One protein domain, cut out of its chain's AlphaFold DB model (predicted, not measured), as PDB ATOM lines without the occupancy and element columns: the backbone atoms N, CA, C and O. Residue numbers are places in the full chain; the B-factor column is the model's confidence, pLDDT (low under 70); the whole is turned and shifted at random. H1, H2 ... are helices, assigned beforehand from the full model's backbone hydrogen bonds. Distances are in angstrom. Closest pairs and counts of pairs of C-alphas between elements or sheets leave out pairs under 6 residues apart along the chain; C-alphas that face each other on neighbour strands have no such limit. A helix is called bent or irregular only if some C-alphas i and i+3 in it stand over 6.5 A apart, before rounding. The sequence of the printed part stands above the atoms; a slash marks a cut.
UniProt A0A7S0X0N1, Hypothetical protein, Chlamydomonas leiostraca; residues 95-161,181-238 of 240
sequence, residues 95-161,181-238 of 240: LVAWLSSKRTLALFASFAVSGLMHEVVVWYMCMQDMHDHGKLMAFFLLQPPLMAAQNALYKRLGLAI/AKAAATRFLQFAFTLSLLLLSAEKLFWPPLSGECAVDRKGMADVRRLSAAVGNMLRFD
ATOM      1  N   LEU A  95      83.007 101.148 129.368       51.06
ATOM      2  CA  LEU A  95      81.996 102.060 129.915       51.06
ATOM      3  C   LEU A  95      80.734 101.294 130.330       51.06
ATOM      4  O   LEU A  95      80.240 101.489 131.437       51.06
ATOM      5  N   VAL A  96      80.277 100.355 129.494       52.38
ATOM      6  CA  VAL A  96      79.100  99.511 129.773       52.38
ATOM      7  C   VAL A  96      79.365  98.546 130.938       52.38
ATOM      8  O   VAL A  96      78.521  98.403 131.822       52.38
ATOM      9  N   ALA A  97      80.564  97.957 131.031       53.16
ATOM     10  CA  ALA A  97      80.965  97.143 132.186       53.16
ATOM     11  C   ALA A  97      81.097  97.967 133.488       53.16
ATOM     12  O   ALA A  97      80.825  97.468 134.581       53.16
ATOM     13  N   TRP A  98      81.472  99.247 133.384       53.00
ATOM     14  CA  TRP A  98      81.553 100.172 134.519       53.00
ATOM     15  C   TRP A  98      80.172 100.629 135.013       53.00
ATOM     16  O   TRP A  98      79.940 100.665 136.224       53.00
ATOM     17  N   LEU A  99      79.237 100.889 134.093       52.78
ATOM     18  CA  LEU A  99      77.815 101.115 134.385       52.78
ATOM     19  C   LEU A  99      77.152  99.872 135.008       52.78
ATOM     20  O   LEU A  99      76.277 100.004 135.857       52.78
ATOM     21  N   SER A 100      77.622  98.672 134.655       51.44
ATOM     22  CA  SER A 100      77.111  97.391 135.174       51.44
ATOM     23  C   SER A 100      77.653  97.009 136.559       51.44
ATOM     24  O   SER A 100      77.209  96.026 137.157       51.44
ATOM     25  N   SER A 101      78.607  97.765 137.111       65.00
ATOM     26  CA  SER A 101      79.056  97.537 138.484       65.00
ATOM     27  C   SER A 101      77.983  98.026 139.456       65.00
ATOM     28  O   SER A 101      77.714  99.224 139.529       65.00
ATOM     29  N   LYS A 102      77.414  97.112 140.257       75.12
ATOM     30  CA  LYS A 102      76.395  97.404 141.291       75.12
ATOM     31  C   LYS A 102      76.736  98.636 142.148       75.12
ATOM     32  O   LYS A 102      75.852  99.385 142.540       75.12
ATOM     33  N   ARG A 103      78.031  98.876 142.394       73.44
ATOM     34  CA  ARG A 103      78.548 100.038 143.132       73.44
ATOM     35  C   ARG A 103      78.339 101.372 142.403       73.44
ATOM     36  O   ARG A 103      77.992 102.355 143.046       73.44
ATOM     37  N   THR A 104      78.535 101.418 141.088       72.38
ATOM     38  CA  THR A 104      78.308 102.620 140.271       72.38
ATOM     39  C   THR A 104      76.822 102.950 140.207       72.38
ATOM     40  O   THR A 104      76.443 104.107 140.365       72.38
ATOM     41  N   LEU A 105      75.984 101.921 140.053       80.00
ATOM     42  CA  LEU A 105      74.531 102.065 140.078       80.00
ATOM     43  C   LEU A 105      74.042 102.585 141.438       80.00
ATOM     44  O   LEU A 105      73.232 103.503 141.482       80.00
ATOM     45  N   ALA A 106      74.585 102.063 142.543       80.56
ATOM     46  CA  ALA A 106      74.272 102.543 143.890       80.56
ATOM     47  C   ALA A 106      74.672 104.015 144.097       80.56
ATOM     48  O   ALA A 106      73.912 104.779 144.689       80.56
ATOM     49  N   LEU A 107      75.828 104.437 143.569       80.81
ATOM     50  CA  LEU A 107      76.230 105.844 143.599       80.81
ATOM     51  C   LEU A 107      75.250 106.708 142.802       80.81
ATOM     52  O   LEU A 107      74.737 107.688 143.334       80.81
ATOM     53  N   PHE A 108      74.919 106.316 141.571       82.94
ATOM     54  CA  PHE A 108      73.930 107.022 140.753       82.94
ATOM     55  C   PHE A 108      72.574 107.145 141.456       82.94
ATOM     56  O   PHE A 108      72.007 108.234 141.504       82.94
ATOM     57  N   ALA A 109      72.092 106.053 142.054       83.88
ATOM     58  CA  ALA A 109      70.856 106.038 142.824       83.88
ATOM     59  C   ALA A 109      70.926 106.999 144.021       83.88
ATOM     60  O   ALA A 109      69.983 107.748 144.251       83.88
ATOM     61  N   SER A 110      72.052 107.048 144.742       83.69
ATOM     62  CA  SER A 110      72.220 107.981 145.864       83.69
ATOM     63  C   SER A 110      72.171 109.454 145.428       83.69
ATOM     64  O   SER A 110      71.504 110.260 146.077       83.69
ATOM     65  N   PHE A 111      72.791 109.800 144.293       84.75
ATOM     66  CA  PHE A 111      72.733 111.153 143.734       84.75
ATOM     67  C   PHE A 111      71.334 111.502 143.223       84.75
ATOM     68  O   PHE A 111      70.858 112.604 143.482       84.75
ATOM     69  N   ALA A 112      70.650 110.560 142.572       84.88
ATOM     70  CA  ALA A 112      69.271 110.740 142.136       84.88
ATOM     71  C   ALA A 112      68.336 110.982 143.333       84.88
ATOM     72  O   ALA A 112      67.596 111.957 143.343       84.88
ATOM     73  N   VAL A 113      68.412 110.167 144.390       86.88
ATOM     74  CA  VAL A 113      67.595 110.368 145.601       86.88
ATOM     75  C   VAL A 113      67.909 111.713 146.265       86.88
ATOM     76  O   VAL A 113      66.990 112.435 146.649       86.88
ATOM     77  N   SER A 114      69.186 112.092 146.350       86.56
ATOM     78  CA  SER A 114      69.590 113.397 146.887       86.56
ATOM     79  C   SER A 114      69.038 114.561 146.058       86.56
ATOM     80  O   SER A 114      68.527 115.528 146.625       86.56
ATOM     81  N   GLY A 115      69.105 114.470 144.727       83.56
ATOM     82  CA  GLY A 115      68.537 115.473 143.828       83.56
ATOM     83  C   GLY A 115      67.020 115.576 143.959       83.56
ATOM     84  O   GLY A 115      66.485 116.680 143.927       83.56
ATOM     85  N   LEU A 116      66.338 114.446 144.181       84.81
ATOM     86  CA  LEU A 116      64.883 114.406 144.335       84.81
ATOM     87  C   LEU A 116      64.480 115.102 145.626       84.81
ATOM     88  O   LEU A 116      63.563 115.912 145.631       84.81
ATOM     89  N   MET A 117      65.206 114.828 146.710       85.00
ATOM     90  CA  MET A 117      64.980 115.493 147.988       85.00
ATOM     91  C   MET A 117      65.198 117.005 147.886       85.00
ATOM     92  O   MET A 117      64.407 117.759 148.443       85.00
ATOM     93  N   HIS A 118      66.208 117.466 147.140       81.81
ATOM     94  CA  HIS A 118      66.422 118.901 146.927       81.81
ATOM     95  C   HIS A 118      65.299 119.542 146.102       81.81
ATOM     96  O   HIS A 118      64.821 120.606 146.484       81.81
ATOM     97  N   GLU A 119      64.844 118.891 145.026       83.56
ATOM     98  CA  GLU A 119      63.653 119.309 144.268       83.56
ATOM     99  C   GLU A 119      62.433 119.436 145.180       83.56
ATOM    100  O   GLU A 119      61.791 120.478 145.206       83.56
ATOM    101  N   VAL A 120      62.150 118.409 145.984       82.31
ATOM    102  CA  VAL A 120      60.984 118.377 146.875       82.31
ATOM    103  C   VAL A 120      61.066 119.479 147.932       82.31
ATOM    104  O   VAL A 120      60.090 120.192 148.148       82.31
ATOM    105  N   VAL A 121      62.221 119.669 148.574       81.06
ATOM    106  CA  VAL A 121      62.409 120.740 149.566       81.06
ATOM    107  C   VAL A 121      62.201 122.110 148.928       81.06
ATOM    108  O   VAL A 121      61.465 122.933 149.470       81.06
ATOM    109  N   VAL A 122      62.802 122.350 147.761       76.69
ATOM    110  CA  VAL A 122      62.665 123.621 147.043       76.69
ATOM    111  C   VAL A 122      61.227 123.832 146.575       76.69
ATOM    112  O   VAL A 122      60.706 124.932 146.737       76.69
ATOM    113  N   TRP A 123      60.555 122.788 146.095       78.94
ATOM    114  CA  TRP A 123      59.139 122.814 145.736       78.94
ATOM    115  C   TRP A 123      58.265 123.250 146.918       78.94
ATOM    116  O   TRP A 123      57.434 124.148 146.778       78.94
ATOM    117  N   TYR A 124      58.466 122.649 148.095       78.56
ATOM    118  CA  TYR A 124      57.701 122.989 149.298       78.56
ATOM    119  C   TYR A 124      58.017 124.393 149.827       78.56
ATOM    120  O   TYR A 124      57.109 125.071 150.307       78.56
ATOM    121  N   MET A 125      59.273 124.843 149.748       73.00
ATOM    122  CA  MET A 125      59.670 126.164 150.251       73.00
ATOM    123  C   MET A 125      59.329 127.307 149.291       73.00
ATOM    124  O   MET A 125      59.036 128.406 149.751       73.00
ATOM    125  N   CYS A 126      59.343 127.066 147.980       69.81
ATOM    126  CA  CYS A 126      59.183 128.111 146.966       69.81
ATOM    127  C   CYS A 126      57.784 128.159 146.335       69.81
ATOM    128  O   CYS A 126      57.599 128.930 145.404       69.81
ATOM    129  N   MET A 127      56.833 127.350 146.829       58.81
ATOM    130  CA  MET A 127      55.390 127.358 146.526       58.81
ATOM    131  C   MET A 127      55.004 127.988 145.170       58.81
ATOM    132  O   MET A 127      54.732 129.180 145.075       58.81
ATOM    133  N   GLN A 128      54.881 127.115 144.165       54.81
ATOM    134  CA  GLN A 128      54.130 127.264 142.905       54.81
ATOM    135  C   GLN A 128      54.732 128.015 141.708       54.81
ATOM    136  O   GLN A 128      54.245 127.756 140.613       54.81
ATOM    137  N   ASP A 129      55.790 128.821 141.834       57.09
ATOM    138  CA  ASP A 129      56.292 129.612 140.682       57.09
ATOM    139  C   ASP A 129      57.590 129.087 140.047       57.09
ATOM    140  O   ASP A 129      58.401 129.821 139.486       57.09
ATOM    141  N   MET A 130      57.817 127.777 140.120       53.94
ATOM    142  CA  MET A 130      59.009 127.169 139.534       53.94
ATOM    143  C   MET A 130      58.712 126.666 138.120       53.94
ATOM    144  O   MET A 130      58.484 125.485 137.902       53.94
ATOM    145  N   HIS A 131      58.812 127.541 137.119       59.19
ATOM    146  CA  HIS A 131      58.827 127.139 135.700       59.19
ATOM    147  C   HIS A 131      60.008 126.217 135.310       59.19
ATOM    148  O   HIS A 131      60.120 125.792 134.164       59.19
ATOM    149  N   ASP A 132      60.865 125.860 136.269       63.34
ATOM    150  CA  ASP A 132      62.139 125.178 136.077       63.34
ATOM    151  C   ASP A 132      62.278 123.889 136.909       63.34
ATOM    152  O   ASP A 132      63.335 123.595 137.480       63.34
ATOM    153  N   HIS A 133      61.214 123.089 136.976       69.00
ATOM    154  CA  HIS A 133      61.278 121.754 137.572       69.00
ATOM    155  C   HIS A 133      62.319 120.874 136.869       69.00
ATOM    156  O   HIS A 133      62.379 120.782 135.642       69.00
ATOM    157  N   GLY A 134      63.144 120.197 137.659       72.00
ATOM    158  CA  GLY A 134      64.124 119.226 137.195       72.00
ATOM    159  C   GLY A 134      65.536 119.776 136.993       72.00
ATOM    160  O   GLY A 134      66.445 118.971 136.779       72.00
ATOM    161  N   LYS A 135      65.784 121.089 137.117       76.62
ATOM    162  CA  LYS A 135      67.154 121.644 137.020       76.62
ATOM    163  C   LYS A 135      68.075 121.097 138.108       76.62
ATOM    164  O   LYS A 135      69.211 120.712 137.830       76.62
ATOM    165  N   LEU A 136      67.564 121.012 139.335       76.75
ATOM    166  CA  LEU A 136      68.301 120.463 140.473       76.75
ATOM    167  C   LEU A 136      68.572 118.976 140.272       76.75
ATOM    168  O   LEU A 136      69.697 118.513 140.451       76.75
ATOM    169  N   MET A 137      67.568 118.232 139.812       81.38
ATOM    170  CA  MET A 137      67.743 116.818 139.509       81.38
ATOM    171  C   MET A 137      68.788 116.596 138.406       81.38
ATOM    172  O   MET A 137      69.690 115.772 138.563       81.38
ATOM    173  N   ALA A 138      68.720 117.363 137.318       79.00
ATOM    174  CA  ALA A 138      69.690 117.300 136.230       79.00
ATOM    175  C   ALA A 138      71.112 117.603 136.723       79.00
ATOM    176  O   ALA A 138      72.055 116.919 136.324       79.00
ATOM    177  N   PHE A 139      71.270 118.563 137.639       80.56
ATOM    178  CA  PHE A 139      72.559 118.870 138.251       80.56
ATOM    179  C   PHE A 139      73.152 117.668 138.999       80.56
ATOM    180  O   PHE A 139      74.300 117.291 138.755       80.56
ATOM    181  N   PHE A 140      72.366 117.025 139.864       81.75
ATOM    182  CA  PHE A 140      72.822 115.853 140.614       81.75
ATOM    183  C   PHE A 140      73.080 114.639 139.710       81.75
ATOM    184  O   PHE A 140      74.033 113.899 139.946       81.75
ATOM    185  N   LEU A 141      72.302 114.460 138.640       82.00
ATOM    186  CA  LEU A 141      72.514 113.389 137.659       82.00
ATOM    187  C   LEU A 141      73.720 113.628 136.741       82.00
ATOM    188  O   LEU A 141      74.264 112.667 136.194       82.00
ATOM    189  N   LEU A 142      74.168 114.875 136.584       81.62
ATOM    190  CA  LEU A 142      75.344 115.216 135.782       81.62
ATOM    191  C   LEU A 142      76.665 114.957 136.527       81.62
ATOM    192  O   LEU A 142      77.698 114.722 135.892       81.62
ATOM    193  N   GLN A 143      76.650 114.940 137.864       80.56
ATOM    194  CA  GLN A 143      77.855 114.734 138.678       80.56
ATOM    195  C   GLN A 143      78.524 113.360 138.469       80.56
ATOM    196  O   GLN A 143      79.745 113.330 138.273       80.56
ATOM    197  N   PRO A 144      77.806 112.217 138.459       76.62
ATOM    198  CA  PRO A 144      78.443 110.916 138.278       76.62
ATOM    199  C   PRO A 144      79.110 110.729 136.901       76.62
ATOM    200  O   PRO A 144      80.245 110.243 136.876       76.62
ATOM    201  N   PRO A 145      78.504 111.134 135.762       76.19
ATOM    202  CA  PRO A 145      79.186 111.150 134.466       76.19
ATOM    203  C   PRO A 145      80.438 112.027 134.463       76.19
ATOM    204  O   PRO A 145      81.466 111.613 133.925       76.19
ATOM    205  N   LEU A 146      80.392 113.203 135.099       78.75
ATOM    206  CA  LEU A 146      81.560 114.081 135.217       78.75
ATOM    207  C   LEU A 146      82.687 113.413 136.014       78.75
ATOM    208  O   LEU A 146      83.839 113.428 135.582       78.75
ATOM    209  N   MET A 147      82.364 112.774 137.140       75.69
ATOM    210  CA  MET A 147      83.339 112.006 137.919       75.69
ATOM    211  C   MET A 147      83.902 110.818 137.133       75.69
ATOM    212  O   MET A 147      85.096 110.521 137.220       75.69
ATOM    213  N   ALA A 148      83.071 110.147 136.334       73.00
ATOM    214  CA  ALA A 148      83.511 109.069 135.455       73.00
ATOM    215  C   ALA A 148      84.494 109.581 134.394       73.00
ATOM    216  O   ALA A 148      85.556 108.985 134.198       73.00
ATOM    217  N   ALA A 149      84.167 110.707 133.757       75.50
ATOM    218  CA  ALA A 149      85.001 111.352 132.753       75.50
ATOM    219  C   ALA A 149      86.338 111.812 133.346       75.50
ATOM    220  O   ALA A 149      87.387 111.529 132.767       75.50
ATOM    221  N   GLN A 150      86.324 112.425 134.534       77.88
ATOM    222  CA  GLN A 150      87.540 112.776 135.268       77.88
ATOM    223  C   GLN A 150      88.401 111.534 135.530       77.88
ATOM    224  O   GLN A 150      89.578 111.512 135.175       77.88
ATOM    225  N   ASN A 151      87.820 110.460 136.068       71.62
ATOM    226  CA  ASN A 151      88.549 109.218 136.336       71.62
ATOM    227  C   ASN A 151      89.119 108.571 135.062       71.62
ATOM    228  O   ASN A 151      90.237 108.051 135.081       71.62
ATOM    229  N   ALA A 152      88.384 108.608 133.949       73.44
ATOM    230  CA  ALA A 152      88.856 108.112 132.659       73.44
ATOM    231  C   ALA A 152      90.014 108.961 132.110       73.44
ATOM    232  O   ALA A 152      91.006 108.412 131.624       73.44
ATOM    233  N   LEU A 153      89.921 110.286 132.241       75.19
ATOM    234  CA  LEU A 153      90.974 111.218 131.855       75.19
ATOM    235  C   LEU A 153      92.240 110.973 132.690       75.19
ATOM    236  O   LEU A 153      93.313 110.775 132.126       75.19
ATOM    237  N   TYR A 154      92.119 110.843 134.013       67.62
ATOM    238  CA  TYR A 154      93.253 110.522 134.887       67.62
ATOM    239  C   TYR A 154      93.910 109.181 134.554       67.62
ATOM    240  O   TYR A 154      95.141 109.090 134.557       67.62
ATOM    241  N   LYS A 155      93.119 108.153 134.214       67.56
ATOM    242  CA  LYS A 155      93.649 106.872 133.718       67.56
ATOM    243  C   LYS A 155      94.454 107.054 132.433       67.56
ATOM    244  O   LYS A 155      95.548 106.508 132.338       67.56
ATOM    245  N   ARG A 156      93.960 107.849 131.477       71.31
ATOM    246  CA  ARG A 156      94.670 108.127 130.215       71.31
ATOM    247  C   ARG A 156      95.949 108.937 130.408       71.31
ATOM    248  O   ARG A 156      96.935 108.661 129.739       71.31
ATOM    249  N   LEU A 157      95.958 109.890 131.335       73.25
ATOM    250  CA  LEU A 157      97.147 110.682 131.664       73.25
ATOM    251  C   LEU A 157      98.183 109.917 132.511       73.25
ATOM    252  O   LEU A 157      99.197 110.496 132.893       73.25
ATOM    253  N   GLY A 158      97.937 108.644 132.856       62.53
ATOM    254  CA  GLY A 158      98.811 107.881 133.755       62.53
ATOM    255  C   GLY A 158      98.887 108.472 135.171       62.53
ATOM    256  O   GLY A 158      99.772 108.125 135.948       62.53
ATOM    257  N   LEU A 159      97.957 109.373 135.506       58.50
ATOM    258  CA  LEU A 159      97.829 110.051 136.797       58.50
ATOM    259  C   LEU A 159      96.850 109.327 137.728       58.50
ATOM    260  O   LEU A 159      96.561 109.828 138.813       58.50
ATOM    261  N   ALA A 160      96.323 108.168 137.317       55.28
ATOM    262  CA  ALA A 160      95.467 107.337 138.147       55.28
ATOM    263  C   ALA A 160      96.253 106.840 139.365       55.28
ATOM    264  O   ALA A 160      96.877 105.781 139.356       55.28
ATOM    265  N   ILE A 161      96.196 107.622 140.440       52.78
ATOM    266  CA  ILE A 161      96.503 107.161 141.784       52.78
ATOM    267  C   ILE A 161      95.389 106.175 142.116       52.78
ATOM    268  O   ILE A 161      94.324 106.563 142.594       52.78
ATOM    269  N   ALA A 181     104.561 114.403 147.077       69.44
ATOM    270  CA  ALA A 181     104.252 115.807 146.803       69.44
ATOM    271  C   ALA A 181     103.499 115.967 145.474       69.44
ATOM    272  O   ALA A 181     102.490 116.666 145.417       69.44
ATOM    273  N   LYS A 182     103.924 115.246 144.428       70.62
ATOM    274  CA  LYS A 182     103.242 115.253 143.129       70.62
ATOM    275  C   LYS A 182     101.822 114.687 143.231       70.62
ATOM    276  O   LYS A 182     100.892 115.311 142.739       70.62
ATOM    277  N   ALA A 183     101.637 113.577 143.949       68.06
ATOM    278  CA  ALA A 183     100.318 112.994 144.198       68.06
ATOM    279  C   ALA A 183      99.387 113.928 144.997       68.06
ATOM    280  O   ALA A 183      98.203 114.041 144.682       68.06
ATOM    281  N   ALA A 184      99.915 114.621 146.010       71.31
ATOM    282  CA  ALA A 184      99.162 115.607 146.781       71.31
ATOM    283  C   ALA A 184      98.769 116.824 145.928       71.31
ATOM    284  O   ALA A 184      97.616 117.247 145.971       71.31
ATOM    285  N   ALA A 185      99.685 117.335 145.101       73.12
ATOM    286  CA  ALA A 185      99.414 118.442 144.188       73.12
ATOM    287  C   ALA A 185      98.339 118.081 143.150       73.12
ATOM    288  O   ALA A 185      97.438 118.878 142.904       73.12
ATOM    289  N   THR A 186      98.369 116.865 142.591       72.19
ATOM    290  CA  THR A 186      97.324 116.404 141.663       72.19
ATOM    291  C   THR A 186      95.959 116.306 142.346       72.19
ATOM    292  O   THR A 186      94.964 116.727 141.764       72.19
ATOM    293  N   ARG A 187      95.902 115.827 143.598       73.50
ATOM    294  CA  ARG A 187      94.655 115.800 144.386       73.50
ATOM    295  C   ARG A 187      94.137 117.199 144.702       73.50
ATOM    296  O   ARG A 187      92.935 117.426 144.621       73.50
ATOM    297  N   PHE A 188      95.026 118.135 145.029       76.88
ATOM    298  CA  PHE A 188      94.645 119.525 145.260       76.88
ATOM    299  C   PHE A 188      94.097 120.169 143.984       76.88
ATOM    300  O   PHE A 188      93.047 120.796 144.025       76.88
ATOM    301  N   LEU A 189      94.752 119.950 142.840       76.94
ATOM    302  CA  LEU A 189      94.288 120.457 141.551       76.94
ATOM    303  C   LEU A 189      92.937 119.843 141.153       76.94
ATOM    304  O   LEU A 189      92.071 120.548 140.649       76.94
ATOM    305  N   GLN A 190      92.731 118.552 141.431       73.06
ATOM    306  CA  GLN A 190      91.445 117.878 141.236       73.06
ATOM    307  C   GLN A 190      90.352 118.481 142.120       73.06
ATOM    308  O   GLN A 190      89.248 118.743 141.642       73.06
ATOM    309  N   PHE A 191      90.653 118.702 143.400       75.25
ATOM    310  CA  PHE A 191      89.719 119.319 144.331       75.25
ATOM    311  C   PHE A 191      89.378 120.742 143.893       75.25
ATOM    312  O   PHE A 191      88.204 121.064 143.782       75.25
ATOM    313  N   ALA A 192      90.384 121.553 143.561       74.31
ATOM    314  CA  ALA A 192      90.202 122.911 143.069       74.31
ATOM    315  C   ALA A 192      89.363 122.934 141.787       74.31
ATOM    316  O   ALA A 192      88.399 123.680 141.716       74.31
ATOM    317  N   PHE A 193      89.653 122.067 140.814       80.38
ATOM    318  CA  PHE A 193      88.884 121.986 139.571       80.38
ATOM    319  C   PHE A 193      87.432 121.556 139.807       80.38
ATOM    320  O   PHE A 193      86.508 122.151 139.258       80.38
ATOM    321  N   THR A 194      87.219 120.549 140.656       76.06
ATOM    322  CA  THR A 194      85.870 120.077 141.004       76.06
ATOM    323  C   THR A 194      85.105 121.150 141.771       76.06
ATOM    324  O   THR A 194      83.940 121.386 141.475       76.06
ATOM    325  N   LEU A 195      85.764 121.847 142.698       77.81
ATOM    326  CA  LEU A 195      85.195 122.961 143.445       77.81
ATOM    327  C   LEU A 195      84.869 124.141 142.524       77.81
ATOM    328  O   LEU A 195      83.801 124.716 142.662       77.81
ATOM    329  N   SER A 196      85.732 124.474 141.563       78.00
ATOM    330  CA  SER A 196      85.473 125.524 140.572       78.00
ATOM    331  C   SER A 196      84.303 125.171 139.664       78.00
ATOM    332  O   SER A 196      83.456 126.023 139.432       78.00
ATOM    333  N   LEU A 197      84.207 123.926 139.183       79.44
ATOM    334  CA  LEU A 197      83.041 123.471 138.422       79.44
ATOM    335  C   LEU A 197      81.773 123.529 139.268       79.44
ATOM    336  O   LEU A 197      80.742 123.981 138.781       79.44
ATOM    337  N   LEU A 198      81.861 123.118 140.533       77.88
ATOM    338  CA  LEU A 198      80.738 123.142 141.457       77.88
ATOM    339  C   LEU A 198      80.303 124.579 141.762       77.88
ATOM    340  O   LEU A 198      79.118 124.864 141.691       77.88
ATOM    341  N   LEU A 199      81.238 125.502 141.992       76.75
ATOM    342  CA  LEU A 199      80.965 126.927 142.198       76.75
ATOM    343  C   LEU A 199      80.403 127.595 140.943       76.75
ATOM    344  O   LEU A 199      79.426 128.321 141.043       76.75
ATOM    345  N   LEU A 200      80.959 127.315 139.765       79.44
ATOM    346  CA  LEU A 200      80.463 127.875 138.506       79.44
ATOM    347  C   LEU A 200      79.061 127.344 138.185       79.44
ATOM    348  O   LEU A 200      78.193 128.088 137.738       79.44
ATOM    349  N   SER A 201      78.825 126.055 138.443       71.50
ATOM    350  CA  SER A 201      77.496 125.461 138.326       71.50
ATOM    351  C   SER A 201      76.541 126.007 139.378       71.50
ATOM    352  O   SER A 201      75.400 126.295 139.062       71.50
ATOM    353  N   ALA A 202      76.998 126.251 140.601       70.62
ATOM    354  CA  ALA A 202      76.203 126.902 141.621       70.62
ATOM    355  C   ALA A 202      75.804 128.308 141.145       70.62
ATOM    356  O   ALA A 202      74.623 128.618 141.033       70.62
ATOM    357  N   GLU A 203      76.762 129.120 140.720       74.62
ATOM    358  CA  GLU A 203      76.523 130.489 140.271       74.62
ATOM    359  C   GLU A 203      75.584 130.564 139.051       74.62
ATOM    360  O   GLU A 203      74.697 131.413 138.993       74.62
ATOM    361  N   LYS A 204      75.733 129.652 138.082       70.12
ATOM    362  CA  LYS A 204      74.940 129.661 136.841       70.12
ATOM    363  C   LYS A 204      73.619 128.905 136.918       70.12
ATOM    364  O   LYS A 204      72.710 129.256 136.174       70.12
ATOM    365  N   LEU A 205      73.509 127.874 137.754       62.62
ATOM    366  CA  LEU A 205      72.301 127.046 137.865       62.62
ATOM    367  C   LEU A 205      71.454 127.396 139.093       62.62
ATOM    368  O   LEU A 205      70.236 127.291 139.010       62.62
ATOM    369  N   PHE A 206      72.067 127.802 140.208       61.38
ATOM    370  CA  PHE A 206      71.363 128.051 141.476       61.38
ATOM    371  C   PHE A 206      71.147 129.537 141.778       61.38
ATOM    372  O   PHE A 206      70.148 129.890 142.394       61.38
ATOM    373  N   TRP A 207      72.060 130.414 141.360       57.53
ATOM    374  CA  TRP A 207      71.980 131.845 141.675       57.53
ATOM    375  C   TRP A 207      71.167 132.754 140.733       57.53
ATOM    376  O   TRP A 207      70.872 133.868 141.178       57.53
ATOM    377  N   PRO A 208      70.740 132.374 139.507       50.66
ATOM    378  CA  PRO A 208      70.013 133.314 138.654       50.66
ATOM    379  C   PRO A 208      68.672 133.866 139.183       50.66
ATOM    380  O   PRO A 208      68.296 134.914 138.668       50.66
ATOM    381  N   PRO A 209      67.972 133.294 140.195       51.66
ATOM    382  CA  PRO A 209      66.793 133.967 140.750       51.66
ATOM    383  C   PRO A 209      66.823 134.201 142.272       51.66
ATOM    384  O   PRO A 209      65.780 134.487 142.857       51.66
ATOM    385  N   LEU A 210      67.982 134.159 142.947       48.41
ATOM    386  CA  LEU A 210      68.047 134.665 144.336       48.41
ATOM    387  C   LEU A 210      67.956 136.199 144.402       48.41
ATOM    388  O   LEU A 210      67.710 136.765 145.464       48.41
ATOM    389  N   SER A 211      68.135 136.881 143.271       52.66
ATOM    390  CA  SER A 211      68.089 138.339 143.166       52.66
ATOM    391  C   SER A 211      66.687 138.925 142.946       52.66
ATOM    392  O   SER A 211      66.576 140.149 142.959       52.66
ATOM    393  N   GLY A 212      65.625 138.121 142.771       54.34
ATOM    394  CA  GLY A 212      64.338 138.668 142.307       54.34
ATOM    395  C   GLY A 212      63.045 138.092 142.881       54.34
ATOM    396  O   GLY A 212      62.181 138.874 143.265       54.34
ATOM    397  N   GLU A 213      62.867 136.767 142.939       53.22
ATOM    398  CA  GLU A 213      61.488 136.225 142.885       53.22
ATOM    399  C   GLU A 213      61.080 135.291 144.028       53.22
ATOM    400  O   GLU A 213      59.903 134.977 144.176       53.22
ATOM    401  N   CYS A 214      61.985 134.930 144.943       56.19
ATOM    402  CA  CYS A 214      61.595 134.191 146.149       56.19
ATOM    403  C   CYS A 214      61.000 135.125 147.223       56.19
ATOM    404  O   CYS A 214      61.514 135.268 148.333       56.19
ATOM    405  N   ALA A 215      59.875 135.776 146.909       54.59
ATOM    406  CA  ALA A 215      59.110 136.597 147.853       54.59
ATOM    407  C   ALA A 215      58.597 135.791 149.070       54.59
ATOM    408  O   ALA A 215      58.283 136.367 150.117       54.59
ATOM    409  N   VAL A 216      58.567 134.459 148.957       54.88
ATOM    410  CA  VAL A 216      58.136 133.526 150.008       54.88
ATOM    411  C   VAL A 216      59.068 133.556 151.229       54.88
ATOM    412  O   VAL A 216      58.585 133.440 152.360       54.88
ATOM    413  N   ASP A 217      60.363 133.850 151.051       59.12
ATOM    414  CA  ASP A 217      61.315 133.896 152.170       59.12
ATOM    415  C   ASP A 217      61.015 135.048 153.143       59.12
ATOM    416  O   ASP A 217      61.165 134.915 154.356       59.12
ATOM    417  N   ARG A 218      60.453 136.170 152.667       63.75
ATOM    418  CA  ARG A 218      60.086 137.276 153.571       63.75
ATOM    419  C   ARG A 218      58.978 136.896 154.544       63.75
ATOM    420  O   ARG A 218      59.021 137.344 155.690       63.75
ATOM    421  N   LYS A 219      57.998 136.095 154.114       66.56
ATOM    422  CA  LYS A 219      56.874 135.687 154.966       66.56
ATOM    423  C   LYS A 219      57.297 134.591 155.942       66.56
ATOM    424  O   LYS A 219      57.072 134.745 157.139       66.56
ATOM    425  N   GLY A 220      58.010 133.569 155.462       70.00
ATOM    426  CA  GLY A 220      58.565 132.516 156.321       70.00
ATOM    427  C   GLY A 220      59.520 133.072 157.383       70.00
ATOM    428  O   GLY A 220      59.354 132.812 158.575       70.00
ATOM    429  N   MET A 221      60.456 133.941 156.988       73.75
ATOM    430  CA  MET A 221      61.379 134.600 157.923       73.75
ATOM    431  C   MET A 221      60.688 135.588 158.870       73.75
ATOM    432  O   MET A 221      61.220 135.866 159.949       73.75
ATOM    433  N   ALA A 222      59.539 136.157 158.492       81.44
ATOM    434  CA  ALA A 222      58.741 136.989 159.391       81.44
ATOM    435  C   ALA A 222      58.032 136.140 160.454       81.44
ATOM    436  O   ALA A 222      58.055 136.510 161.630       81.44
ATOM    437  N   ASP A 223      57.474 134.992 160.074       83.00
ATOM    438  CA  ASP A 223      56.806 134.084 161.010       83.00
ATOM    439  C   ASP A 223      57.805 133.433 161.975       83.00
ATOM    440  O   ASP A 223      57.563 133.423 163.181       83.00
ATOM    441  N   VAL A 224      58.989 133.023 161.503       80.06
ATOM    442  CA  VAL A 224      60.071 132.524 162.377       80.06
ATOM    443  C   VAL A 224      60.540 133.601 163.358       80.06
ATOM    444  O   VAL A 224      60.734 133.319 164.542       80.06
ATOM    445  N   ARG A 225      60.677 134.858 162.913       86.06
ATOM    446  CA  ARG A 225      61.021 135.978 163.808       86.06
ATOM    447  C   ARG A 225      59.941 136.238 164.853       86.06
ATOM    448  O   ARG A 225      60.279 136.483 166.009       86.06
ATOM    449  N   ARG A 226      58.660 136.155 164.481       90.44
ATOM    450  CA  ARG A 226      57.538 136.279 165.428       90.44
ATOM    451  C   ARG A 226      57.533 135.147 166.449       90.44
ATOM    452  O   ARG A 226      57.357 135.412 167.634       90.44
ATOM    453  N   LEU A 227      57.779 133.916 166.009       88.00
ATOM    454  CA  LEU A 227      57.809 132.744 166.880       88.00
ATOM    455  C   LEU A 227      59.001 132.801 167.846       88.00
ATOM    456  O   LEU A 227      58.836 132.590 169.043       88.00
ATOM    457  N   SER A 228      60.176 133.203 167.355       86.50
ATOM    458  CA  SER A 228      61.365 133.453 168.179       86.50
ATOM    459  C   SER A 228      61.128 134.554 169.222       86.50
ATOM    460  O   SER A 228      61.462 134.379 170.394       86.50
ATOM    461  N   ALA A 229      60.473 135.659 168.844       89.69
ATOM    462  CA  ALA A 229      60.115 136.724 169.782       89.69
ATOM    463  C   ALA A 229      59.094 136.262 170.838       89.69
ATOM    464  O   ALA A 229      59.227 136.607 172.012       89.69
ATOM    465  N   ALA A 230      58.101 135.458 170.444       90.06
ATOM    466  CA  ALA A 230      57.123 134.888 171.366       90.06
ATOM    467  C   ALA A 230      57.786 133.945 172.384       90.06
ATOM    468  O   ALA A 230      57.564 134.093 173.585       90.06
ATOM    469  N   VAL A 231      58.667 133.048 171.926       90.44
ATOM    470  CA  VAL A 231      59.429 132.136 172.797       90.44
ATOM    471  C   VAL A 231      60.374 132.910 173.719       90.44
ATOM    472  O   VAL A 231      60.420 132.644 174.917       90.44
ATOM    473  N   GLY A 232      61.083 133.916 173.199       89.06
ATOM    474  CA  GLY A 232      61.969 134.763 174.000       89.06
ATOM    475  C   GLY A 232      61.235 135.552 175.088       89.06
ATOM    476  O   GLY A 232      61.764 135.722 176.186       89.06
ATOM    477  N   ASN A 233      60.004 135.998 174.823       88.06
ATOM    478  CA  ASN A 233      59.163 136.626 175.839       88.06
ATOM    479  C   ASN A 233      58.684 135.608 176.876       88.06
ATOM    480  O   ASN A 233      58.750 135.903 178.063       88.06
ATOM    481  N   MET A 234      58.278 134.409 176.454       82.62
ATOM    482  CA  MET A 234      57.824 133.347 177.356       82.62
ATOM    483  C   MET A 234      58.925 132.924 178.342       82.62
ATOM    484  O   MET A 234      58.676 132.839 179.540       82.62
ATOM    485  N   LEU A 235      60.169 132.790 177.867       81.88
ATOM    486  CA  LEU A 235      61.329 132.447 178.703       81.88
ATOM    487  C   LEU A 235      61.729 133.549 179.700       81.88
ATOM    488  O   LEU A 235      62.388 133.260 180.693       81.88
ATOM    489  N   ARG A 236      61.344 134.813 179.474       78.50
ATOM    490  CA  ARG A 236      61.592 135.905 180.435       78.50
ATOM    491  C   ARG A 236      60.606 135.925 181.600       78.50
ATOM    492  O   ARG A 236      60.924 136.523 182.625       78.50
ATOM    493  N   PHE A 237      59.434 135.308 181.455       72.44
ATOM    494  CA  PHE A 237      58.438 135.245 182.529       72.44
ATOM    495  C   PHE A 237      58.719 134.136 183.552       72.44
ATOM    496  O   PHE A 237      58.155 134.190 184.636       72.44
ATOM    497  N   ASP A 238      59.621 133.200 183.247       68.81
ATOM    498  CA  ASP A 238      59.920 132.022 184.081       68.81
ATOM    499  C   ASP A 238      61.144 132.209 185.011       68.81
ATOM    500  O   ASP A 238      61.610 131.276 185.654       68.81
TER     501      ASP A 238
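This is residues 95 to 161 and 181 to 238 of the 240 residues of the protein "Hypothetical protein" of Chlamydomonas leiostraca (UniProt A0A7S0X0N1). A helical hairpin, H2 and H3, makes the body together with H4, a long helix running loosely alongside H3, and a last helix, H5, sticks out from one end as an arm, with residues 221 to 238 standing free. H3 packs on H2 with residues 136 to 144 alone, H4 comes nearest to H3 near residues 135 and 205, and the short H1 sits before H2 at the start of the printed part. The printed part has 125 residues with five named helices in the order H1, H2, H3, H4, H5 and no named strand; the class is all helix. The whole is extended, with a radius of gyration of the C-alphas of 21.2 A, and elongated, spanning 67 by 38 by 30 A.

H1 is residues 95 to 99, 6.2 A from first to last C-alpha, and begins at C-alpha 95 at (81.996, 102.060, 129.915). H2 is residues 102 to 126, 35.7 A long. H3 is residues 135 to 156, 31.4 A long, with a kink of 26 degrees near residue 142; it is neither bent nor irregular, but only just: C-alphas 141 and 144 are 6.5 A apart. H4, the longest helix by residues, is residues 181 to 206, 35.5 A long, and begins at C-alpha 181 at (104.252, 115.807, 146.803). H5 is residues 216 to 237, 32.6 A long, and ends at C-alpha 237 at (58.438, 135.245, 182.529).

H1 and H2 are close but not clearly touching, their closest C-alphas being those of Leu 99 and Leu 105, 6.6 A apart. H2 and H3 form a helical hairpin: they touch, closest at the C-alphas of Gly 115 and Met 137, 4.6 A apart, and run opposite ways at a shallow tilt of 31 degrees. H3 and H4 are close but not clearly touching, with the closest C-alphas, of Lys 135 and Leu 205, 7.5 A apart; they run opposite ways at a shallow tilt of 24 degrees. H2 and H4 are apart. H5 is close to H2 but not clearly touching it, the closest C-alphas being those of Cys 126 and Val 216 at 6.3 A, and their lines are about perpendicular, at 79 degrees. H4 and H5 are apart. Every O i to N i+4 pair is within hydrogen-bond range in H1, H2 and H4; in H3 it is 16 of 18 and in H5 17 of 18.

The two C-alphas farthest apart, those of Arg 156 and Phe 237, are 69.2 A from each other. Residues 162 to 180 are not printed, and C-alphas 161 and 181 are 12.6 A apart across this cut, which lies in the link from H3 to H4. Of the links that are printed whole, H1 to H2 is tight, and H2 to H3 and H4 to H5 are short. The mean pLDDT of the printed part is 72.6, and 39 residues are under 70, among them residues 95 to 101, 126 to 133 and 205 to 219.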